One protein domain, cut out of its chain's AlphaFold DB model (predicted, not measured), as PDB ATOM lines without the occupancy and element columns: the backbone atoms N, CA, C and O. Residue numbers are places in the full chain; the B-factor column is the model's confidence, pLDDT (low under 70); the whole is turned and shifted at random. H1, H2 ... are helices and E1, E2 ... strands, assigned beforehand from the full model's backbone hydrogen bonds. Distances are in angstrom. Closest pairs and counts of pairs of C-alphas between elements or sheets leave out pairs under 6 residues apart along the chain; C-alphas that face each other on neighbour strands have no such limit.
ATOM      1  N   GLN A  10     130.778 169.809  96.211       85.38
ATOM      2  CA  GLN A  10     129.612 170.348  96.910       85.38
ATOM      3  C   GLN A  10     128.995 169.329  97.875       85.38
ATOM      4  O   GLN A  10     128.611 169.669  98.989       85.38
ATOM      5  N   ARG A  11     128.899 168.062  97.456       81.12
ATOM      6  CA  ARG A  11     128.323 166.992  98.282       81.12
ATOM      7  C   ARG A  11     129.393 166.196  99.012       81.12
ATOM      8  O   ARG A  11     129.227 165.900 100.191       81.12
ATOM      9  N   SER A  12     130.473 165.826  98.324       82.31
ATOM     10  CA  SER A  12     131.439 164.869  98.867       82.31
ATOM     11  C   SER A  12     132.380 165.472  99.904       82.31
ATOM     12  O   SER A  12     132.911 164.722 100.719       82.31
ATOM     13  N   LEU A  13     132.618 166.788  99.870       90.62
ATOM     14  CA  LEU A  13     133.667 167.418 100.677       90.62
ATOM     15  C   LEU A  13     133.138 168.389 101.725       90.62
ATOM     16  O   LEU A  13     133.816 168.566 102.728       90.62
ATOM     17  N   ALA A  14     131.951 168.975 101.535       89.62
ATOM     18  CA  ALA A  14     131.455 170.090 102.350       89.62
ATOM     19  C   ALA A  14     131.597 169.871 103.866       89.62
ATOM     20  O   ALA A  14     132.205 170.689 104.550       89.62
ATOM     21  N   ARG A  15     131.119 168.735 104.398       92.25
ATOM     22  CA  ARG A  15     131.212 168.451 105.842       92.25
ATOM     23  C   ARG A  15     132.659 168.331 106.322       92.25
ATOM     24  O   ARG A  15     132.999 168.853 107.377       92.25
ATOM     25  N   THR A  16     133.499 167.614 105.582       95.31
ATOM     26  CA  THR A  16     134.897 167.409 105.976       95.31
ATOM     27  C   THR A  16     135.691 168.705 105.857       95.31
ATOM     28  O   THR A  16     136.476 169.008 106.746       95.31
ATOM     29  N   ALA A  17     135.457 169.485 104.800       96.25
ATOM     30  CA  ALA A  17     136.065 170.792 104.603       96.25
ATOM     31  C   ALA A  17     135.692 171.756 105.735       96.25
ATOM     32  O   ALA A  17     136.584 172.374 106.307       96.25
ATOM     33  N   GLN A  18     134.411 171.804 106.121       96.38
ATOM     34  CA  GLN A  18     133.964 172.608 107.257       96.38
ATOM     35  C   GLN A  18     134.663 172.190 108.554       96.38
ATOM     36  O   GLN A  18     135.184 173.041 109.257       96.38
ATOM     37  N   GLY A  19     134.777 170.887 108.830       97.81
ATOM     38  CA  GLY A  19     135.473 170.413 110.031       97.81
ATOM     39  C   GLY A  19     136.952 170.820 110.101       97.81
ATOM     40  O   GLY A  19     137.454 171.097 111.186       97.81
ATOM     41  N   PHE A  20     137.654 170.892 108.964       97.56
ATOM     42  CA  PHE A  20     139.015 171.443 108.923       97.56
ATOM     43  C   PHE A  20     139.024 172.967 109.091       97.56
ATOM     44  O   PHE A  20     139.883 173.486 109.800       97.56
ATOM     45  N   ALA A  21     138.074 173.678 108.484       97.31
ATOM     46  CA  ALA A  21     137.952 175.124 108.643       97.31
ATOM     47  C   ALA A  21     137.687 175.513 110.107       97.31
ATOM     48  O   ALA A  21     138.379 176.372 110.650       97.31
ATOM     49  N   ASP A  22     136.777 174.806 110.782       98.00
ATOM     50  CA  ASP A  22     136.456 174.996 112.203       98.00
ATOM     51  C   ASP A  22     137.660 174.709 113.117       98.00
ATOM     52  O   ASP A  22     137.781 175.276 114.200       98.00
ATOM     53  N   ALA A  23     138.582 173.851 112.669       97.38
ATOM     54  CA  ALA A  23     139.838 173.558 113.354       97.38
ATOM     55  C   ALA A  23     140.967 174.567 113.042       97.38
ATOM     56  O   ALA A  23     142.106 174.352 113.459       97.38
ATOM     57  N   GLY A  24     140.678 175.653 112.318       96.00
ATOM     58  CA  GLY A  24     141.622 176.738 112.033       96.00
ATOM     59  C   GLY A  24     142.476 176.549 110.776       96.00
ATOM     60  O   GLY A  24     143.489 177.230 110.627       96.00
ATOM     61  N   PHE A  25     142.106 175.638 109.872       96.56
ATOM     62  CA  PHE A  25     142.802 175.464 108.593       96.56
ATOM     63  C   PHE A  25     142.154 176.298 107.482       96.56
ATOM     64  O   PHE A  25     140.935 176.324 107.340       96.56
ATOM     65  N   ALA A  26     142.969 176.896 106.610       96.31
ATOM     66  CA  ALA A  26     142.493 177.344 105.306       96.31
ATOM     67  C   ALA A  26     142.221 176.116 104.422       96.31
ATOM     68  O   ALA A  26     143.100 175.272 104.227       96.31
ATOM     69  N   VAL A  27     141.002 175.997 103.891       96.94
ATOM     70  CA  VAL A  27     140.572 174.815 103.135       96.94
ATOM     71  C   VAL A  27     140.184 175.192 101.717       96.94
ATOM     72  O   VAL A  27     139.226 175.921 101.486       96.94
ATOM     73  N   PHE A  28     140.901 174.616 100.755       96.56
ATOM     74  CA  PHE A  28     140.572 174.694  99.336       96.56
ATOM     75  C   PHE A  28     139.986 173.363  98.859       96.56
ATOM     76  O   PHE A  28     140.630 172.314  98.989       96.56
ATOM     77  N   THR A  29     138.780 173.385  98.291       97.31
ATOM     78  CA  THR A  29     138.166 172.257  97.572       97.31
ATOM     79  C   THR A  29     138.058 172.575  96.086       97.31
ATOM     80  O   THR A  29     138.005 173.743  95.712       97.31
ATOM     81  N   PHE A  30     138.028 171.548  95.237       96.88
ATOM     82  CA  PHE A  30     137.774 171.723  93.809       96.88
ATOM     83  C   PHE A  30     137.066 170.502  93.213       96.88
ATOM     84  O   PHE A  30     137.171 169.384  93.738       96.88
ATOM     85  N   ASP A  31     136.378 170.723  92.093       97.50
ATOM     86  CA  ASP A  31     135.931 169.667  91.188       97.50
ATOM     87  C   ASP A  31     137.020 169.356  90.160       97.50
ATOM     88  O   ASP A  31     137.713 170.248  89.673       97.50
ATOM     89  N   TYR A  32     137.185 168.087  89.788       97.88
ATOM     90  CA  TYR A  32     138.064 167.777  88.660       97.88
ATOM     91  C   TYR A  32     137.509 168.353  87.353       97.88
ATOM     92  O   TYR A  32     136.296 168.492  87.179       97.88
ATOM     93  N   ARG A  33     138.402 168.601  86.385       96.44
ATOM     94  CA  ARG A  33     138.008 168.943  85.010       96.44
ATOM     95  C   ARG A  33     136.917 167.984  84.522       96.44
ATOM     96  O   ARG A  33     137.047 166.774  84.699       96.44
ATOM     97  N   SER A  34     135.893 168.526  83.864       96.69
ATOM     98  CA  SER A  34     134.718 167.803  83.351       96.69
ATOM     99  C   SER A  34     133.696 167.335  84.403       96.69
ATOM    100  O   SER A  34     132.744 166.643  84.022       96.69
ATOM    101  N   PHE A  35     133.844 167.724  85.674       96.50
ATOM    102  CA  PHE A  35     132.920 167.408  86.772       96.50
ATOM    103  C   PHE A  35     132.424 168.664  87.481       96.50
ATOM    104  O   PHE A  35     133.058 169.713  87.419       96.50
ATOM    105  N   GLY A  36     131.269 168.528  88.135       94.31
ATOM    106  CA  GLY A  36     130.671 169.567  88.966       94.31
ATOM    107  C   GLY A  36     130.645 170.937  88.290       94.31
ATOM    108  O   GLY A  36     130.186 171.058  87.152       94.31
ATOM    109  N   GLU A  37     131.172 171.941  88.976       94.81
ATOM    110  CA  GLU A  37     131.233 173.328  88.503       94.81
ATOM    111  C   GLU A  37     132.461 173.606  87.627       94.81
ATOM    112  O   GLU A  37     132.502 174.597  86.901       94.81
ATOM    113  N   SER A  38     133.462 172.724  87.656       96.38
ATOM    114  CA  SER A  38     134.671 172.900  86.856       96.38
ATOM    115  C   SER A  38     134.398 172.699  85.374       96.38
ATOM    116  O   SER A  38     133.661 171.797  84.965       96.38
ATOM    117  N   GLU A  39     135.044 173.511  84.545       95.62
ATOM    118  CA  GLU A  39     134.965 173.399  83.094       95.62
ATOM    119  C   GLU A  39     135.525 172.065  82.577       95.62
ATOM    120  O   GLU A  39     136.196 171.298  83.275       95.62
ATOM    121  N   GLY A  40     135.259 171.783  81.304       94.75
ATOM    122  CA  GLY A  40     135.845 170.651  80.600       94.75
ATOM    123  C   GLY A  40     134.840 169.954  79.706       94.75
ATOM    124  O   GLY A  40     133.709 169.667  80.103       94.75
ATOM    125  N   THR A  41     135.282 169.656  78.490       93.56
ATOM    126  CA  THR A  41     134.550 168.843  77.527       93.56
ATOM    127  C   THR A  41     135.449 167.707  77.026       93.56
ATOM    128  O   THR A  41     136.668 167.889  76.895       93.56
ATOM    129  N   PRO A  42     134.872 166.517  76.774       95.88
ATOM    130  CA  PRO A  42     133.514 166.083  77.158       95.88
ATOM    131  C   PRO A  42     133.304 165.971  78.691       95.88
ATOM    132  O   PRO A  42     134.274 165.828  79.436       95.88
ATOM    133  N   ARG A  43     132.043 166.057  79.156       96.88
ATOM    134  CA  ARG A  43     131.646 165.933  80.581       96.88
ATOM    135  C   ARG A  43     131.777 164.497  81.090       96.88
ATOM    136  O   ARG A  43     131.727 163.568  80.296       96.88
ATOM    137  N   GLN A  44     131.887 164.315  82.408       97.44
ATOM    138  CA  GLN A  44     131.862 162.995  83.058       97.44
ATOM    139  C   GLN A  44     132.941 162.027  82.532       97.44
ATOM    140  O   GLN A  44     132.728 160.818  82.401       97.44
ATOM    141  N   VAL A  45     134.121 162.565  82.207       97.44
ATOM    142  CA  VAL A  45     135.286 161.800  81.751       97.44
ATOM    143  C   VAL A  45     136.392 161.911  82.778       97.44
ATOM    144  O   VAL A  45     136.926 162.991  83.009       97.44
ATOM    145  N   ILE A  46     136.756 160.775  83.361       96.75
ATOM    146  CA  ILE A  46     137.900 160.673  84.259       96.75
ATOM    147  C   ILE A  46     139.129 160.317  83.427       96.75
ATOM    148  O   ILE A  46     139.136 159.312  82.719       96.75
ATOM    149  N   ASP A  47     140.165 161.137  83.554       94.56
ATOM    150  CA  ASP A  47     141.501 160.893  83.021       94.56
ATOM    151  C   ASP A  47     142.497 161.109  84.162       94.56
ATOM    152  O   ASP A  47     142.573 162.200  84.737       94.56
ATOM    153  N   ILE A  48     143.223 160.053  84.528       94.19
ATOM    154  CA  ILE A  48     144.099 160.060  85.705       94.19
ATOM    155  C   ILE A  48     145.213 161.101  85.548       94.19
ATOM    156  O   ILE A  48     145.479 161.856  86.483       94.19
ATOM    157  N   ALA A  49     145.826 161.205  84.369       93.25
ATOM    158  CA  ALA A  49     146.900 162.162  84.131       93.25
ATOM    159  C   ALA A  49     146.387 163.607  84.229       93.25
ATOM    160  O   ALA A  49     147.048 164.461  84.826       93.25
ATOM    161  N   HIS A  50     145.194 163.887  83.702       95.00
ATOM    162  CA  HIS A  50     144.558 165.194  83.857       95.00
ATOM    163  C   HIS A  50     144.185 165.500  85.310       95.00
ATOM    164  O   HIS A  50     144.432 166.616  85.762       95.00
ATOM    165  N   GLN A  51     143.677 164.532  86.074       96.88
ATOM    166  CA  GLN A  51     143.374 164.741  87.494       96.88
ATOM    167  C   GLN A  51     144.635 165.024  88.326       96.88
ATOM    168  O   GLN A  51     144.611 165.892  89.198       96.88
ATOM    169  N   LEU A  52     145.765 164.376  88.023       96.06
ATOM    170  CA  LEU A  52     147.054 164.699  88.645       96.06
ATOM    171  C   LEU A  52     147.543 166.107  88.269       96.06
ATOM    172  O   LEU A  52     148.092 166.814  89.114       96.06
ATOM    173  N   LYS A  53     147.313 166.553  87.027       96.50
ATOM    174  CA  LYS A  53     147.566 167.950  86.631       96.50
ATOM    175  C   LYS A  53     146.650 168.921  87.380       96.50
ATOM    176  O   LYS A  53     147.125 169.971  87.798       96.50
ATOM    177  N   ASN A  54     145.380 168.572  87.608       97.75
ATOM    178  CA  ASN A  54     144.476 169.387  88.423       97.75
ATOM    179  C   ASN A  54     144.975 169.505  89.867       97.75
ATOM    180  O   ASN A  54     144.961 170.602  90.407       97.75
ATOM    181  N   TRP A  55     145.505 168.431  90.459       97.62
ATOM    182  CA  TRP A  55     146.153 168.506  91.771       97.62
ATOM    183  C   TRP A  55     147.349 169.455  91.794       97.62
ATOM    184  O   TRP A  55     147.455 170.277  92.700       97.62
ATOM    185  N   LYS A  56     148.234 169.375  90.793       95.75
ATOM    186  CA  LYS A  56     149.370 170.302  90.674       95.75
ATOM    187  C   LYS A  56     148.901 171.754  90.558       95.75
ATOM    188  O   LYS A  56     149.436 172.614  91.249       95.75
ATOM    189  N   ALA A  57     147.886 172.011  89.731       96.44
ATOM    190  CA  ALA A  57     147.302 173.339  89.565       96.44
ATOM    191  C   ALA A  57     146.644 173.847  90.858       96.44
ATOM    192  O   ALA A  57     146.865 174.991  91.235       96.44
ATOM    193  N   ALA A  58     145.905 172.992  91.570       96.44
ATOM    194  CA  ALA A  58     145.287 173.322  92.852       96.44
ATOM    195  C   ALA A  58     146.334 173.712  93.903       96.44
ATOM    196  O   ALA A  58     146.186 174.737  94.556       96.44
ATOM    197  N   VAL A  59     147.419 172.937  94.027       95.00
ATOM    198  CA  VAL A  59     148.520 173.251  94.953       95.00
ATOM    199  C   VAL A  59     149.181 174.578  94.584       95.00
ATOM    200  O   VAL A  59     149.350 175.439  95.446       95.00
ATOM    201  N   ALA A  60     149.511 174.775  93.305       94.25
ATOM    202  CA  ALA A  60     150.114 176.019  92.832       94.25
ATOM    203  C   ALA A  60     149.210 177.235  93.091       94.25
ATOM    204  O   ALA A  60     149.694 178.255  93.571       94.25
ATOM    205  N   PHE A  61     147.905 177.103  92.838       94.62
ATOM    206  CA  PHE A  61     146.915 178.137  93.128       94.62
ATOM    207  C   PHE A  61     146.876 178.472  94.622       94.62
ATOM    208  O   PHE A  61     146.999 179.636  94.982       94.62
ATOM    209  N   THR A  62     146.791 177.465  95.500       93.38
ATOM    210  CA  THR A  62     146.761 177.701  96.954       93.38
ATOM    211  C   THR A  62     148.030 178.363  97.480       93.38
ATOM    212  O   THR A  62     147.952 179.214  98.355       93.38
ATOM    213  N   LEU A  63     149.194 178.028  96.918       91.44
ATOM    214  CA  LEU A  63     150.471 178.657  97.268       91.44
ATOM    215  C   LEU A  63     150.588 180.107  96.773       91.44
ATOM    216  O   LEU A  63     151.532 180.795  97.156       91.44
ATOM    217  N   GLY A  64     149.698 180.552  95.885       91.50
ATOM    218  CA  GLY A  64     149.628 181.931  95.405       91.50
ATOM    219  C   GLY A  64     148.675 182.823  96.202       91.50
ATOM    220  O   GLY A  64     148.580 184.003  95.886       91.50
ATOM    221  N   LEU A  65     147.954 182.279  97.188       93.25
ATOM    222  CA  LEU A  65     147.030 183.041  98.027       93.25
ATOM    223  C   LEU A  65     147.764 183.678  99.213       93.25
ATOM    224  O   LEU A  65     148.616 183.046  99.843       93.25
ATOM    225  N   ASP A  66     147.378 184.906  99.555       93.94
ATOM    226  CA  ASP A  66     147.888 185.596 100.739       93.94
ATOM    227  C   ASP A  66     147.469 184.874 102.030       93.94
ATOM    228  O   ASP A  66     146.380 184.307 102.133       93.94
ATOM    229  N   GLY A  67     148.344 184.899 103.038       91.06
ATOM    230  CA  GLY A  67     148.080 184.286 104.347       91.06
ATOM    231  C   GLY A  67     148.234 182.761 104.398       91.06
ATOM    232  O   GLY A  67     147.969 182.165 105.442       91.06
ATOM    233  N   ILE A  68     148.680 182.120 103.312       94.19
ATOM    234  CA  ILE A  68     148.979 180.684 103.290       94.19
ATOM    235  C   ILE A  68     150.444 180.429 103.661       94.19
ATOM    236  O   ILE A  68     151.368 180.863 102.973       94.19
ATOM    237  N   ASP A  69     150.651 179.662 104.732       93.62
ATOM    238  CA  ASP A  69     151.965 179.148 105.116       93.62
ATOM    239  C   ASP A  69     152.399 178.028 104.153       93.62
ATOM    240  O   ASP A  69     151.798 176.949 104.091       93.62
ATOM    241  N   ARG A  70     153.457 178.305 103.384       91.25
ATOM    242  CA  ARG A  70     153.964 177.431 102.316       91.25
ATOM    243  C   ARG A  70     154.578 176.139 102.853       91.25
ATOM    244  O   ARG A  70     154.603 175.156 102.116       91.25
ATOM    245  N   ASP A  71     155.003 176.120 104.115       92.12
ATOM    246  CA  ASP A  71     155.618 174.954 104.754       92.12
ATOM    247  C   ASP A  71     154.577 174.042 105.426       92.12
ATOM    248  O   ASP A  71     154.902 172.974 105.946       92.12
ATOM    249  N   ARG A  72     153.292 174.431 105.402       94.31
ATOM    250  CA  ARG A  72     152.189 173.725 106.075       94.31
ATOM    251  C   ARG A  72     151.070 173.288 105.130       94.31
ATOM    252  O   ARG A  72     149.901 173.239 105.514       94.31
ATOM    253  N   ILE A  73     151.418 172.910 103.900       96.06
ATOM    254  CA  ILE A  73     150.446 172.426 102.912       96.06
ATOM    255  C   ILE A  73     150.123 170.943 103.124       96.06
ATOM    256  O   ILE A  73     150.979 170.069 102.983       96.06
ATOM    257  N   GLY A  74     148.852 170.651 103.407       97.31
ATOM    258  CA  GLY A  74     148.314 169.295 103.500       97.31
ATOM    259  C   GLY A  74     147.410 168.931 102.319       97.31
ATOM    260  O   GLY A  74     146.638 169.756 101.829       97.31
ATOM    261  N   LEU A  75     147.453 167.671 101.884       98.44
ATOM    262  CA  LEU A  75     146.537 167.128 100.881       98.44
ATOM    263  C   LEU A  75     145.533 166.170 101.517       98.44
ATOM    264  O   LEU A  75     145.890 165.309 102.314       98.44
ATOM    265  N   TRP A  76     144.275 166.266 101.099       98.31
ATOM    266  CA  TRP A  76     143.215 165.346 101.506       98.31
ATOM    267  C   TRP A  76     142.483 164.834 100.272       98.31
ATOM    268  O   TRP A  76     142.026 165.636  99.447       98.31
ATOM    269  N   GLY A  77     142.345 163.518 100.149       97.69
ATOM    270  CA  GLY A  77     141.653 162.887  99.031       97.69
ATOM    271  C   GLY A  77     140.910 161.629  99.455       97.69
ATOM    272  O   GLY A  77     141.405 160.859 100.274       97.69
ATOM    273  N   SER A  78     139.733 161.404  98.866       95.75
ATOM    274  CA  SER A  78     138.913 160.211  99.111       95.75
ATOM    275  C   SER A  78     138.908 159.264  97.908       95.75
ATOM    276  O   SER A  78     138.866 159.716  96.762       95.75
ATOM    277  N   SER A  79     138.936 157.947  98.131       94.31
ATOM    278  CA  SER A  79     138.866 156.933  97.067       94.31
ATOM    279  C   SER A  79     139.944 157.140  95.990       94.31
ATOM    280  O   SER A  79     141.131 157.172  96.318       94.31
ATOM    281  N   LEU A  80     139.579 157.301  94.712       95.12
ATOM    282  CA  LEU A  80     140.526 157.572  93.622       95.12
ATOM    283  C   LEU A  80     141.435 158.777  93.923       95.12
ATOM    284  O   LEU A  80     142.640 158.719  93.704       95.12
ATOM    285  N   SER A  81     140.881 159.830  94.520       96.75
ATOM    286  CA  SER A  81     141.636 161.010  94.937       96.75
ATOM    287  C   SER A  81     142.576 160.728  96.111       96.75
ATOM    288  O   SER A  81     143.652 161.310  96.186       96.75
ATOM    289  N   GLY A  82     142.234 159.768  96.976       95.81
ATOM    290  CA  GLY A  82     143.140 159.252  98.005       95.81
ATOM    291  C   GLY A  82     144.411 158.639  97.407       95.81
ATOM    292  O   GLY A  82     145.504 158.845  97.924       95.81
ATOM    293  N   ALA A  83     144.289 157.948  96.270       94.25
ATOM    294  CA  ALA A  83     145.441 157.447  95.519       94.25
ATOM    295  C   ALA A  83     146.267 158.592  94.909       94.25
ATOM    296  O   ALA A  83     147.499 158.553  94.928       94.25
ATOM    297  N   HIS A  84     145.587 159.620  94.392       96.00
ATOM    298  CA  HIS A  84     146.227 160.783  93.778       96.00
ATOM    299  C   HIS A  84     147.037 161.593  94.778       96.00
ATOM    300  O   HIS A  84     148.179 161.917  94.478       96.00
ATOM    301  N   VAL A  85     146.504 161.888  95.967       96.94
ATOM    302  CA  VAL A  85     147.235 162.690  96.965       96.94
ATOM    303  C   VAL A  85     148.502 161.994  97.456       96.94
ATOM    304  O   VAL A  85     149.515 162.661  97.649       96.94
ATOM    305  N   VAL A  86     148.484 160.661  97.567       94.94
ATOM    306  CA  VAL A  86     149.689 159.870  97.864       94.94
ATOM    307  C   VAL A  86     150.710 160.012  96.737       94.94
ATOM    308  O   VAL A  86     151.874 160.306  96.994       94.94
ATOM    309  N   HIS A  87     150.279 159.859  95.480       93.50
ATOM    310  CA  HIS A  87     151.166 160.016  94.328       93.50
ATOM    311  C   HIS A  87     151.741 161.437  94.223       93.50
ATOM    312  O   HIS A  87     152.930 161.597  93.968       93.50
ATOM    313  N   VAL A  88     150.919 162.470  94.417       94.62
ATOM    314  CA  VAL A  88     151.335 163.875  94.316       94.62
ATOM    315  C   VAL A  88     152.363 164.210  95.390       94.62
ATOM    316  O   VAL A  88     153.388 164.797  95.061       94.62
ATOM    317  N   ALA A  89     152.129 163.806  96.640       94.56
ATOM    318  CA  ALA A  89     153.063 164.063  97.733       94.56
ATOM    319  C   ALA A  89     154.394 163.321  97.559       94.56
ATOM    320  O   ALA A  89     155.448 163.903  97.789       94.56
ATOM    321  N   ALA A  90     154.369 162.080  97.059       92.62
ATOM    322  CA  ALA A  90     155.591 161.322  96.776       92.62
ATOM    323  C   ALA A  90     156.518 162.013  95.752       92.62
ATOM    324  O   ALA A  90     157.714 161.745  95.732       92.62
ATOM    325  N   HIS A  91     155.981 162.910  94.915       91.00
ATOM    326  CA  HIS A  91     156.736 163.660  93.905       91.00
ATOM    327  C   HIS A  91     156.807 165.167  94.198       91.00
ATOM    328  O   HIS A  91     157.196 165.939  93.320       91.00
ATOM    329  N   ASN A  92     156.396 165.612  95.390       90.19
ATOM    330  CA  ASN A  92     156.398 167.022  95.757       90.19
ATOM    331  C   ASN A  92     156.792 167.206  97.236       90.19
ATOM    332  O   ASN A  92     155.934 167.071  98.110       90.19
ATOM    333  N   PRO A  93     158.059 167.565  97.525       86.62
ATOM    334  CA  PRO A  93     158.545 167.712  98.896       86.62
ATOM    335  C   PRO A  93     157.912 168.888  99.655       86.62
ATOM    336  O   PRO A  93     158.037 168.941 100.871       86.62
ATOM    337  N   ALA A  94     157.209 169.806  98.975       86.56
ATOM    338  CA  ALA A  94     156.485 170.902  99.627       86.56
ATOM    339  C   ALA A  94     155.193 170.443 100.336       86.56
ATOM    340  O   ALA A  94     154.535 171.237 101.004       86.56
ATOM    341  N   ILE A  95     154.782 169.181 100.168       95.31
ATOM    342  CA  ILE A  95     153.593 168.642 100.832       95.31
ATOM    343  C   ILE A  95     153.970 168.120 102.220       95.31
ATOM    344  O   ILE A  95     154.615 167.083 102.352       95.31
ATOM    345  N   ALA A  96     153.503 168.815 103.256       95.75
ATOM    346  CA  ALA A  96     153.799 168.507 104.652       95.75
ATOM    347  C   ALA A  96     152.989 167.320 105.202       95.75
ATOM    348  O   ALA A  96     153.443 166.626 106.112       95.75
ATOM    349  N   ALA A  97     151.782 167.081 104.676       96.50
ATOM    350  CA  ALA A  97     150.907 166.011 105.156       96.50
ATOM    351  C   ALA A  97     149.959 165.476 104.075       96.50
ATOM    352  O   ALA A  97     149.530 166.202 103.177       96.50
ATOM    353  N   VAL A  98     149.572 164.202 104.204       97.38
ATOM    354  CA  VAL A  98     148.572 163.551 103.347       97.38
ATOM    355  C   VAL A  98     147.541 162.813 104.190       97.38
ATOM    356  O   VAL A  98     147.886 161.992 105.034       97.38
ATOM    357  N   ILE A  99     146.265 163.036 103.887       97.81
ATOM    358  CA  ILE A  99     145.140 162.247 104.383       97.81
ATOM    359  C   ILE A  99     144.490 161.548 103.188       97.81
ATOM    360  O   ILE A  99     143.755 162.147 102.399       97.81
ATOM    361  N   ALA A 100     144.780 160.257 103.056       96.38
ATOM    362  CA  ALA A 100     144.212 159.395 102.032       96.38
ATOM    363  C   ALA A 100     143.043 158.598 102.628       96.38
ATOM    364  O   ALA A 100     143.238 157.562 103.264       96.38
ATOM    365  N   GLN A 101     141.815 159.087 102.452       94.94
ATOM    366  CA  GLN A 101     140.614 158.418 102.947       94.94
ATOM    367  C   GLN A 101     140.201 157.301 101.983       94.94
ATOM    368  O   GLN A 101     139.921 157.564 100.814       94.94
ATOM    369  N   VAL A 102     140.112 156.062 102.481       92.75
ATOM    370  CA  VAL A 102     139.691 154.867 101.713       92.75
ATOM    371  C   VAL A 102     140.305 154.805 100.302       92.75
ATOM    372  O   VAL A 102     139.570 154.686  99.321       92.75
ATOM    373  N   PRO A 103     141.636 154.969 100.159       93.25
ATOM    374  CA  PRO A 103     142.254 155.227  98.868       93.25
ATOM    375  C   PRO A 103     142.079 154.050  97.914       93.25
ATOM    376  O   PRO A 103     142.183 152.889  98.308       93.25
ATOM    377  N   PHE A 104     141.881 154.356  96.633       89.94
ATOM    378  CA  PHE A 104     141.934 153.339  95.591       89.94
ATOM    379  C   PHE A 104     143.353 152.754  95.506       89.94
ATOM    380  O   PHE A 104     144.329 153.482  95.319       89.94
ATOM    381  N   ASN A 105     143.471 151.436  95.629       85.19
ATOM    382  CA  ASN A 105     144.744 150.709  95.623       85.19
ATOM    383  C   ASN A 105     144.804 149.611  94.545       85.19
ATOM    384  O   ASN A 105     145.670 148.738  94.596       85.19
ATOM    385  N   GLY A 106     143.914 149.686  93.553       84.19
ATOM    386  CA  GLY A 106     143.757 148.705  92.483       84.19
ATOM    387  C   GLY A 106     142.386 148.034  92.522       84.19
ATOM    388  O   GLY A 106     141.641 148.147  93.495       84.19
ATOM    389  N   PHE A 107     142.037 147.340  91.439       81.19
ATOM    390  CA  PHE A 107     140.827 146.523  91.425       81.19
ATOM    391  C   PHE A 107     141.037 145.229  92.223       81.19
ATOM    392  O   PHE A 107     142.108 144.621  92.119       81.19
ATOM    393  N   PRO A 108     140.030 144.781  92.991       74.88
ATOM    394  CA  PRO A 108     140.078 143.470  93.622       74.88
ATOM    395  C   PRO A 108     140.024 142.366  92.559       74.88
ATOM    396  O   PRO A 108     139.460 142.558  91.481       74.88
ATOM    397  N   SER A 109     140.535 141.176  92.887       72.75
ATOM    398  CA  SER A 109     140.452 139.995  92.010       72.75
ATOM    399  C   SER A 109     139.008 139.598  91.684       72.75
ATOM    400  O   SER A 109     138.749 138.961  90.666       72.75
ATOM    401  N   ARG A 110     138.059 139.979  92.548       71.56
ATOM    402  CA  ARG A 110     136.621 139.831  92.338       71.56
ATOM    403  C   ARG A 110     135.904 141.071  92.856       71.56
ATOM    404  O   ARG A 110     136.152 141.502  93.978       71.56
ATOM    405  N   VAL A 111     135.003 141.617  92.047       74.94
ATOM    406  CA  VAL A 111     134.091 142.681  92.475       74.94
ATOM    407  C   VAL A 111     132.858 142.014  93.076       74.94
ATOM    408  O   VAL A 111     132.170 141.246  92.401       74.94
ATOM    409  N   GLU A 112     132.615 142.247  94.359       72.75
ATOM    410  CA  GLU A 112     131.425 141.739  95.041       72.75
ATOM    411  C   GLU A 112     130.151 142.297  94.384       72.75
ATOM    412  O   GLU A 112     130.127 143.445  93.939       72.75
ATOM    413  N   GLY A 113     129.109 141.471  94.257       71.38
ATOM    414  CA  GLY A 113     127.861 141.876  93.598       71.38
ATOM    415  C   GLY A 113     127.935 142.003  92.069       71.38
ATOM    416  O   GLY A 113     127.035 142.592  91.471       71.38
ATOM    417  N   ARG A 114     128.987 141.463  91.430       81.94
ATOM    418  CA  ARG A 114     129.119 141.391  89.967       81.94
ATOM    419  C   ARG A 114     129.585 140.011  89.497       81.94
ATOM    420  O   ARG A 114     130.556 139.451  90.007       81.94
ATOM    421  N   SER A 115     128.913 139.473  88.487       86.00
ATOM    422  CA  SER A 115     129.300 138.251  87.781       86.00
ATOM    423  C   SER A 115     130.481 138.480  86.826       86.00
ATOM    424  O   SER A 115     130.820 139.606  86.441       86.00
ATOM    425  N   ALA A 116     131.122 137.390  86.397       86.62
ATOM    426  CA  ALA A 116     132.184 137.458  85.394       86.62
ATOM    427  C   ALA A 116     131.674 138.029  84.058       86.62
ATOM    428  O   ALA A 116     132.330 138.885  83.469       86.62
ATOM    429  N   ALA A 117     130.479 137.620  83.620       87.69
ATOM    430  CA  ALA A 117     129.863 138.096  82.382       87.69
ATOM    431  C   ALA A 117     129.591 139.609  82.409       87.69
ATOM    432  O   ALA A 117     129.909 140.311  81.451       87.69
ATOM    433  N   GLU A 118     129.078 140.139  83.524       87.75
ATOM    434  CA  GLU A 118     128.882 141.585  83.695       87.75
ATOM    435  C   GLU A 118     130.213 142.348  83.692       87.75
ATOM    436  O   GLU A 118     130.312 143.420  83.096       87.75
ATOM    437  N   SER A 119     131.255 141.783  84.312       88.44
ATOM    438  CA  SER A 119     132.595 142.383  84.329       88.44
ATOM    439  C   SER A 119     133.204 142.442  82.925       88.44
ATOM    440  O   SER A 119     133.709 143.488  82.521       88.44
ATOM    441  N   ILE A 120     133.090 141.353  82.157       90.56
ATOM    442  CA  ILE A 120     133.507 141.284  80.748       90.56
ATOM    443  C   ILE A 120     132.712 142.289  79.912       90.56
ATOM    444  O   ILE A 120     133.292 143.041  79.133       90.56
ATOM    445  N   GLY A 121     131.392 142.350  80.102       92.19
ATOM    446  CA  GLY A 121     130.529 143.293  79.397       92.19
ATOM    447  C   GLY A 121     130.917 144.749  79.658       92.19
ATOM    448  O   GLY A 121     131.000 145.541  78.721       92.19
ATOM    449  N   LEU A 122     131.202 145.109  80.911       91.94
ATOM    450  CA  LEU A 122     131.650 146.455  81.267       91.94
ATOM    451  C   LEU A 122     133.028 146.777  80.667       91.94
ATOM    452  O   LEU A 122     133.221 147.869  80.127       91.94
ATOM    453  N   PHE A 123     133.959 145.823  80.706       92.94
ATOM    454  CA  PHE A 123     135.278 145.970  80.095       92.94
ATOM    455  C   PHE A 123     135.185 146.157  78.575       92.94
ATOM    456  O   PHE A 123     135.865 147.019  78.016       92.94
ATOM    457  N   TRP A 124     134.273 145.443  77.906       95.00
ATOM    458  CA  TRP A 124     134.033 145.630  76.477       95.00
ATOM    459  C   TRP A 124     133.536 147.031  76.139       95.00
ATOM    460  O   TRP A 124     134.031 147.653  75.197       95.00
ATOM    461  N   VAL A 125     132.598 147.570  76.922       96.19
ATOM    462  CA  VAL A 125     132.141 148.952  76.720       96.19
ATOM    463  C   VAL A 125     133.276 149.948  76.981       96.19
ATOM    464  O   VAL A 125     133.388 150.928  76.248       96.19
ATOM    465  N   ALA A 126     134.155 149.692  77.954       96.44
ATOM    466  CA  ALA A 126     135.330 150.527  78.211       96.44
ATOM    467  C   ALA A 126     136.317 150.548  77.028       96.44
ATOM    468  O   ALA A 126     136.782 151.624  76.646       96.44
ATOM    469  N   ILE A 127     136.599 149.392  76.415       97.00
ATOM    470  CA  ILE A 127     137.435 149.295  75.203       97.00
ATOM    471  C   ILE A 127     136.790 150.052  74.040       97.00
ATOM    472  O   ILE A 127     137.449 150.869  73.396       97.00
ATOM    473  N   ASN A 128     135.496 149.832  73.802       97.38
ATOM    474  CA  ASN A 128     134.770 150.509  72.730       97.38
ATOM    475  C   ASN A 128     134.763 152.030  72.928       97.38
ATOM    476  O   ASN A 128     134.985 152.782  71.981       97.38
ATOM    477  N   ASP A 129     134.561 152.501  74.158       97.88
ATOM    478  CA  ASP A 129     134.621 153.923  74.488       97.88
ATOM    479  C   ASP A 129     136.029 154.515  74.297       97.88
ATOM    480  O   ASP A 129     136.166 155.634  73.799       97.88
ATOM    481  N   ARG A 130     137.091 153.761  74.615       97.06
ATOM    482  CA  ARG A 130     138.475 154.170  74.332       97.06
ATOM    483  C   ARG A 130     138.727 154.307  72.833       97.06
ATOM    484  O   ARG A 130     139.254 155.335  72.417       97.06
ATOM    485  N   ALA A 131     138.337 153.318  72.031       97.44
ATOM    486  CA  ALA A 131     138.492 153.368  70.577       97.44
ATOM    487  C   ALA A 131     137.737 154.565  69.976       97.44
ATOM    488  O   ALA A 131     138.288 155.325  69.186       97.44
ATOM    489  N   ARG A 132     136.502 154.803  70.429       97.19
ATOM    490  CA  ARG A 132     135.706 155.972  70.027       97.19
ATOM    491  C   ARG A 132     136.384 157.292  70.374       97.19
ATOM    492  O   ARG A 132     136.384 158.193  69.541       97.19
ATOM    493  N   ALA A 133     136.967 157.406  71.567       95.56
ATOM    494  CA  ALA A 133     137.691 158.606  71.975       95.56
ATOM    495  C   ALA A 133     138.911 158.878  71.076       95.56
ATOM    496  O   ALA A 133     139.137 160.027  70.707       95.56
ATOM    497  N   LEU A 134     139.652 157.835  70.681       95.38
ATOM    498  CA  LEU A 134     140.785 157.953  69.751       95.38
ATOM    499  C   LEU A 134     140.353 158.409  68.350       95.38
ATOM    500  O   LEU A 134     141.095 159.118  67.680       95.38
ATOM    501  N   LEU A 135     139.136 158.052  67.934       96.56
ATOM    502  CA  LEU A 135     138.524 158.486  66.673       96.56
ATOM    503  C   LEU A 135     137.809 159.851  66.778       96.56
ATOM    504  O   LEU A 135     137.103 160.249  65.855       96.56
ATOM    505  N   GLY A 136     137.935 160.564  67.903       94.50
ATOM    506  CA  GLY A 136     137.305 161.876  68.108       94.50
ATOM    507  C   GLY A 136     135.784 161.834  68.314       94.50
ATOM    508  O   GLY A 136     135.120 162.871  68.286       94.50
ATOM    509  N   HIS A 137     135.199 160.655  68.535       96.19
ATOM    510  CA  HIS A 137     133.766 160.521  68.778       96.19
ATOM    511  C   HIS A 137     133.373 160.896  70.213       96.19
ATOM    512  O   HIS A 137     134.163 160.850  71.157       96.19
ATOM    513  N   ARG A 138     132.084 161.217  70.390       95.19
ATOM    514  CA  ARG A 138     131.502 161.461  71.717       95.19
ATOM    515  C   ARG A 138     131.608 160.208  72.606       95.19
ATOM    516  O   ARG A 138     131.419 159.099  72.083       95.19
ATOM    517  N   PRO A 139     131.846 160.375  73.925       97.06
ATOM    518  CA  PRO A 139     131.942 159.248  74.845       97.06
ATOM    519  C   PRO A 139     130.660 158.423  74.896       97.06
ATOM    520  O   PRO A 139     129.555 158.964  74.813       97.06
ATOM    521  N   LEU A 140     130.826 157.120  75.089       97.19
ATOM    522  CA  LEU A 140     129.796 156.279  75.676       97.19
ATOM    523  C   LEU A 140     129.756 156.547  77.176       97.19
ATOM    524  O   LEU A 140     130.782 156.827  77.793       97.19
ATOM    525  N   TYR A 141     128.575 156.424  77.764       97.69
ATOM    526  CA  TYR A 141     128.399 156.563  79.198       97.69
ATOM    527  C   TYR A 141     127.727 155.324  79.764       97.69
ATOM    528  O   TYR A 141     126.836 154.747  79.141       97.69
ATOM    529  N   VAL A 142     128.153 154.950  80.963       97.00
ATOM    530  CA  VAL A 142     127.470 153.974  81.813       97.00
ATOM    531  C   VAL A 142     127.093 154.649  83.130       97.00
ATOM    532  O   VAL A 142     127.780 155.598  83.526       97.00
ATOM    533  N   PRO A 143     126.040 154.195  83.827       96.62
ATOM    534  CA  PRO A 143     125.748 154.667  85.172       96.62
ATOM    535  C   PRO A 143     126.936 154.453  86.115       96.62
ATOM    536  O   PRO A 143     127.630 153.434  86.048       96.62
ATOM    537  N   VAL A 144     127.167 155.409  87.015       94.81
ATOM    538  CA  VAL A 144     128.139 155.222  88.102       94.81
ATOM    539  C   VAL A 144     127.579 154.207  89.092       94.81
ATOM    540  O   VAL A 144     128.267 153.261  89.460       94.81
ATOM    541  N   VAL A 145     126.320 154.391  89.485       93.00
ATOM    542  CA  VAL A 145     125.588 153.520  90.401       93.00
ATOM    543  C   VAL A 145     124.354 152.985  89.682       93.00
ATOM    544  O   VAL A 145     123.593 153.759  89.103       93.00
ATOM    545  N   GLY A 146     124.161 151.671  89.722       92.56
ATOM    546  CA  GLY A 146     123.000 150.987  89.155       92.56
ATOM    547  C   GLY A 146     122.539 149.826  90.029       92.56
ATOM    548  O   GLY A 146     123.198 149.465  91.009       92.56
ATOM    549  N   ARG A 147     121.393 149.246  89.686       90.75
ATOM    550  CA  ARG A 147     120.858 148.053  90.356       90.75
ATOM    551  C   ARG A 147     121.671 146.807  89.976       90.75
ATOM    552  O   ARG A 147     122.346 146.807  88.944       90.75
ATOM    553  N   PRO A 148     121.642 145.733  90.779       88.19
ATOM    554  CA  PRO A 148     122.221 144.453  90.368       88.19
ATOM    555  C   PRO A 148     121.664 144.003  89.008       88.19
ATOM    556  O   PRO A 148     120.473 144.160  88.747       88.19
ATOM    557  N   GLY A 149     122.524 143.494  88.123       85.25
ATOM    558  CA  GLY A 149     122.170 143.176  86.732       85.25
ATOM    559  C   GLY A 149     122.331 144.337  85.742       85.25
ATOM    560  O   GLY A 149     122.421 144.106  84.535       85.25
ATOM    561  N   GLU A 150     122.403 145.589  86.208       88.62
ATOM    562  CA  GLU A 150     122.632 146.737  85.332       88.62
ATOM    563  C   GLU A 150     124.117 146.926  85.009       88.62
ATOM    564  O   GLU A 150     125.015 146.707  85.828       88.62
ATOM    565  N   ARG A 151     124.396 147.422  83.801       89.94
ATOM    566  CA  ARG A 151     125.760 147.749  83.374       89.94
ATOM    567  C   ARG A 151     126.210 149.085  83.971       89.94
ATOM    568  O   ARG A 151     126.250 150.088  83.264       89.94
ATOM    569  N   ALA A 152     126.564 149.081  85.252       91.88
ATOM    570  CA  ALA A 152     127.046 150.239  86.005       91.88
ATOM    571  C   ALA A 152     128.451 150.013  86.593       91.88
ATOM    572  O   ALA A 152     128.909 148.875  86.724       91.88
ATOM    573  N   ILE A 153     129.143 151.094  86.979       91.31
ATOM    574  CA  ILE A 153     130.460 150.998  87.640       91.31
ATOM    575  C   ILE A 153     130.351 150.338  89.014       91.31
ATOM    576  O   ILE A 153     131.207 149.525  89.370       91.31
ATOM    577  N   ILE A 154     129.294 150.646  89.761       88.56
ATOM    578  CA  ILE A 154     128.955 150.076  91.065       88.56
ATOM    579  C   ILE A 154     127.512 149.584  90.988       88.56
ATOM    580  O   ILE A 154     126.625 150.326  90.565       88.56
ATOM    581  N   THR A 155     127.278 148.343  91.403       88.62
ATOM    582  CA  THR A 155     125.943 147.744  91.477       88.62
ATOM    583  C   THR A 155     125.550 147.540  92.935       88.62
ATOM    584  O   THR A 155     126.339 147.037  93.734       88.62
ATOM    585  N   THR A 156     124.355 147.982  93.324       88.06
ATOM    586  CA  THR A 156     123.865 147.832  94.701       88.06
ATOM    587  C   THR A 156     122.345 147.900  94.762       88.06
ATOM    588  O   THR A 156     121.725 148.676  94.040       88.06
ATOM    589  N   GLU A 157     121.743 147.149  95.685       89.75
ATOM    590  CA  GLU A 157     120.301 147.210  95.973       89.75
ATOM    591  C   GLU A 157     119.842 148.615  96.400       89.75
ATOM    592  O   GLU A 157     118.678 148.976  96.267       89.75
ATOM    593  N   ARG A 158     120.765 149.453  96.894       89.94
ATOM    594  CA  ARG A 158     120.480 150.824  97.351       89.94
ATOM    595  C   ARG A 158     120.712 151.889  96.278       89.94
ATOM    596  O   ARG A 158     120.839 153.067  96.618       89.94
ATOM    597  N   ALA A 159     120.804 151.502  95.005       89.06
ATOM    598  CA  ALA A 159     121.179 152.405  93.918       89.06
ATOM    599  C   ALA A 159     120.276 153.641  93.858       89.06
ATOM    600  O   ALA A 159     120.769 154.769  93.871       89.06
ATOM    601  N   ASP A 160     118.960 153.432  93.908       90.81
ATOM    602  CA  ASP A 160     117.976 154.513  93.851       90.81
ATOM    603  C   ASP A 160     118.100 155.470  95.037       90.81
ATOM    604  O   ASP A 160     117.985 156.681  94.872       90.81
ATOM    605  N   THR A 161     118.403 154.949  96.231       91.38
ATOM    606  CA  THR A 161     118.633 155.781  97.418       91.38
ATOM    607  C   THR A 161     119.848 156.685  97.233       91.38
ATOM    608  O   THR A 161     119.788 157.859  97.586       91.38
ATOM    609  N   ILE A 162     120.942 156.163  96.671       87.06
ATOM    610  CA  ILE A 162     122.163 156.943  96.423       87.06
ATOM    611  C   ILE A 162     121.897 158.023  95.374       87.06
ATOM    612  O   ILE A 162     122.221 159.191  95.594       87.06
ATOM    613  N   VAL A 163     121.270 157.652  94.255       89.62
ATOM    614  CA  VAL A 163     120.945 158.593  93.175       89.62
ATOM    615  C   VAL A 163     120.000 159.684  93.675       89.62
ATOM    616  O   VAL A 163     120.229 160.864  93.409       89.62
ATOM    617  N   LEU A 164     118.975 159.320  94.448       90.19
ATOM    618  CA  LEU A 164     118.029 160.274  95.019       90.19
ATOM    619  C   LEU A 164     118.698 161.210  96.034       90.19
ATOM    620  O   LEU A 164     118.442 162.410  96.002       90.19
ATOM    621  N   ALA A 165     119.589 160.694  96.887       87.75
ATOM    622  CA  ALA A 165     120.313 161.498  97.875       87.75
ATOM    623  C   ALA A 165     121.237 162.553  97.236       87.75
ATOM    624  O   ALA A 165     121.503 163.595  97.838       87.75
ATOM    625  N   LEU A 166     121.718 162.297  96.017       86.81
ATOM    626  CA  LEU A 166     122.578 163.214  95.264       86.81
ATOM    627  C   LEU A 166     121.808 164.076  94.255       86.81
ATOM    628  O   LEU A 166     122.390 164.987  93.656       86.81
ATOM    629  N   LYS A 167     120.498 163.847  94.098       85.56
ATOM    630  CA  LYS A 167     119.629 164.644  93.231       85.56
ATOM    631  C   LYS A 167     119.654 166.120  93.654       85.56
ATOM    632  O   LYS A 167     119.752 166.450  94.838       85.56
ATOM    633  N   GLY A 168     119.600 167.014  92.666       81.69
ATOM    634  CA  GLY A 168     119.666 168.464  92.881       81.69
ATOM    635  C   GLY A 168     121.066 169.008  93.191       81.69
ATOM    636  O   GLY A 168     121.188 170.179  93.523       81.69
ATOM    637  N   SER A 169     122.113 168.184  93.095       87.75
ATOM    638  CA  SER A 169     123.506 168.653  93.071       87.75
ATOM    639  C   SER A 169     124.063 168.657  91.645       87.75
ATOM    640  O   SER A 169     123.420 168.153  90.726       87.75
ATOM    641  N   HIS A 170     125.289 169.154  91.467       89.38
ATOM    642  CA  HIS A 170     126.013 169.066  90.189       89.38
ATOM    643  C   HIS A 170     126.521 167.652  89.844       89.38
ATOM    644  O   HIS A 170     127.229 167.470  88.852       89.38
ATOM    645  N   TRP A 171     126.222 166.647  90.671       93.94
ATOM    646  CA  TRP A 171     126.591 165.263  90.399       93.94
ATOM    647  C   TRP A 171     125.666 164.627  89.355       93.94
ATOM    648  O   TRP A 171     124.447 164.798  89.394       93.94
ATOM    649  N   GLU A 172     126.242 163.831  88.455       94.38
ATOM    650  CA  GLU A 172     125.506 163.093  87.430       94.38
ATOM    651  C   GLU A 172     125.756 161.590  87.585       94.38
ATOM    652  O   GLU A 172     126.902 161.154  87.695       94.38
ATOM    653  N   ASN A 173     124.703 160.771  87.511       96.00
ATOM    654  CA  ASN A 173     124.844 159.313  87.547       96.00
ATOM    655  C   ASN A 173     125.301 158.740  86.194       96.00
ATOM    656  O   ASN A 173     124.614 157.917  85.589       96.00
ATOM    657  N   ARG A 174     126.440 159.201  85.679       96.94
ATOM    658  CA  ARG A 174     127.051 158.664  84.460       96.94
ATOM    659  C   ARG A 174     128.547 158.934  84.424       96.94
ATOM    660  O   ARG A 174     129.003 159.946  84.939       96.94
ATOM    661  N   VAL A 175     129.304 158.063  83.767       97.81
ATOM    662  CA  VAL A 175     130.741 158.254  83.534       97.81
ATOM    663  C   VAL A 175     131.181 157.538  82.263       97.81
ATOM    664  O   VAL A 175     130.606 156.513  81.886       97.81
ATOM    665  N   ALA A 176     132.189 158.083  81.583       98.00
ATOM    666  CA  ALA A 176     132.822 157.404  80.462       98.00
ATOM    667  C   ALA A 176     133.608 156.176  80.963       98.00
ATOM    668  O   ALA A 176     134.544 156.332  81.757       98.00
ATOM    669  N   PRO A 177     133.263 154.950  80.527       96.69
ATOM    670  CA  PRO A 177     133.790 153.724  81.122       96.69
ATOM    671  C   PRO A 177     135.258 153.465  80.784       96.69
ATOM    672  O   PRO A 177     135.889 152.653  81.458       96.69
ATOM    673  N   ARG A 178     135.847 154.160  79.798       96.06
ATOM    674  CA  ARG A 178     137.266 153.991  79.436       96.06
ATOM    675  C   ARG A 178     138.248 154.215  80.587       96.06
ATOM    676  O   ARG A 178     139.359 153.701  80.516       96.06
ATOM    677  N   VAL A 179     137.850 154.935  81.641       94.00
ATOM    678  CA  VAL A 179     138.661 155.106  82.860       94.00
ATOM    679  C   VAL A 179     139.008 153.769  83.523       94.00
ATOM    680  O   VAL A 179     140.064 153.646  84.136       94.00
ATOM    681  N   ILE A 180     138.165 152.741  83.372       92.31
ATOM    682  CA  ILE A 180     138.411 151.401  83.926       92.31
ATOM    683  C   ILE A 180     139.751 150.848  83.423       92.31
ATOM    684  O   ILE A 180     140.477 150.219  84.189       92.31
ATOM    685  N   LEU A 181     140.102 151.134  82.165       91.94
ATOM    686  CA  LEU A 181     141.365 150.707  81.562       91.94
ATOM    687  C   LEU A 181     142.562 151.386  82.238       91.94
ATOM    688  O   LEU A 181     143.547 150.724  82.547       91.94
ATOM    689  N   ASP A 182     142.457 152.685  82.524       88.50
ATOM    690  CA  ASP A 182     143.532 153.447  83.173       88.50
ATOM    691  C   ASP A 182     143.680 153.048  84.646       88.50
ATOM    692  O   ASP A 182     144.785 152.839  85.145       88.50
ATOM    693  N   MET A 183     142.552 152.873  85.340       89.06
ATOM    694  CA  MET A 183     142.519 152.449  86.739       89.06
ATOM    695  C   MET A 183     143.093 151.047  86.946       89.06
ATOM    696  O   MET A 183     143.642 150.779  88.013       89.06
ATOM    697  N   PHE A 184     143.010 150.164  85.949       83.56
ATOM    698  CA  PHE A 184     143.589 148.823  86.033       83.56
ATOM    699  C   PHE A 184     145.115 148.857  86.205       83.56
ATOM    700  O   PHE A 184     145.682 148.069  86.965       83.56
ATOM    701  N   PHE A 185     145.781 149.807  85.546       77.75
ATOM    702  CA  PHE A 185     147.231 149.991  85.643       77.75
ATOM    703  C   PHE A 185     147.642 150.978  86.743       77.75
ATOM    704  O   PHE A 185     148.809 151.010  87.139       77.75
ATOM    705  N   TRP A 186     146.695 151.753  87.276       79.94
ATOM    706  CA  TRP A 186     146.960 152.730  88.324       79.94
ATOM    707  C   TRP A 186     147.203 152.066  89.683       79.94
ATOM    708  O   TRP A 186     146.286 151.585  90.348       79.94
TER     709      TRP A 186
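Overview. This is residues 10 to 186 of the 220 residues of the protein "Alpha/beta hydrolase fold protein" of Nitratireductor aquibiodomus RA22 (UniProt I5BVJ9). Two parallel strands, E1 and E2, with H3 packed on them and H2 crossing H3 steeply, make one end of the domain; the long H4 lies towards the other end, with short H6 packed on it. Long loops join H1 to H2, E2 to H4, H4 to H5 and H5 to H6, and H1 and H5 touch no helix. The printed part has 177 residues, with helices and strands in the order H1 H2 E1 H3 E2 H4 H5 H6; the class is mostly helix, but under half of the residues, 82, are in named elements. It is compact, with a radius of gyration of the C-alphas of 17.6 A and spans of 53 by 36 by 31 A.

Arrangement. H1, residues 14 to 22, and H2, residues 48 to 62, are apart. E1, residues 73 to 78, H3, residues 80 to 90, and E2, residues 95 to 101, form a strand-helix-strand unit, parallel neighbour strands with a helix between, its crossover right-handed. N 75 and O 97 are within hydrogen-bond range at 2.9 A. The closest C-alphas of H3 and E2 are those of Gly 82 and Ala 100, 4.2 A. H2 touches H3 with residues 51 to 56 alone, at a steep tilt of 63 degrees; Leu 52 and His 84 have the closest C-alphas, 6.5 A. H4, residues 116 to 134, touches H6, residues 179 to 185, with residues 123 to 127 alone, about perpendicular at 75 degrees; the closest C-alphas are those of Ala 126 and Ile 180, 6.6 A. H5 is residues 159 to 166. Every O i to N i+4 pair is within hydrogen-bond range in H1, H2, H4 and H5, 6 of 7 in H3 and 2 of 3 in H6.

Along the chain. H1 begins at C-alpha 14 (131.455, 170.090, 102.350). H2 is 21.1 A long, E1 17.2 A and H4 27.2 A. H6 ends at C-alpha 185 (147.231, 149.991, 85.643).

Size, cuts and confidence. The farthest C-alphas, Gly 67 and Ala 117, are 54.3 A apart. H1 to H2, E2 to H4, H4 to H5 and H5 to H6 are long links. The printed part has no cut, and no printed residue is under 70.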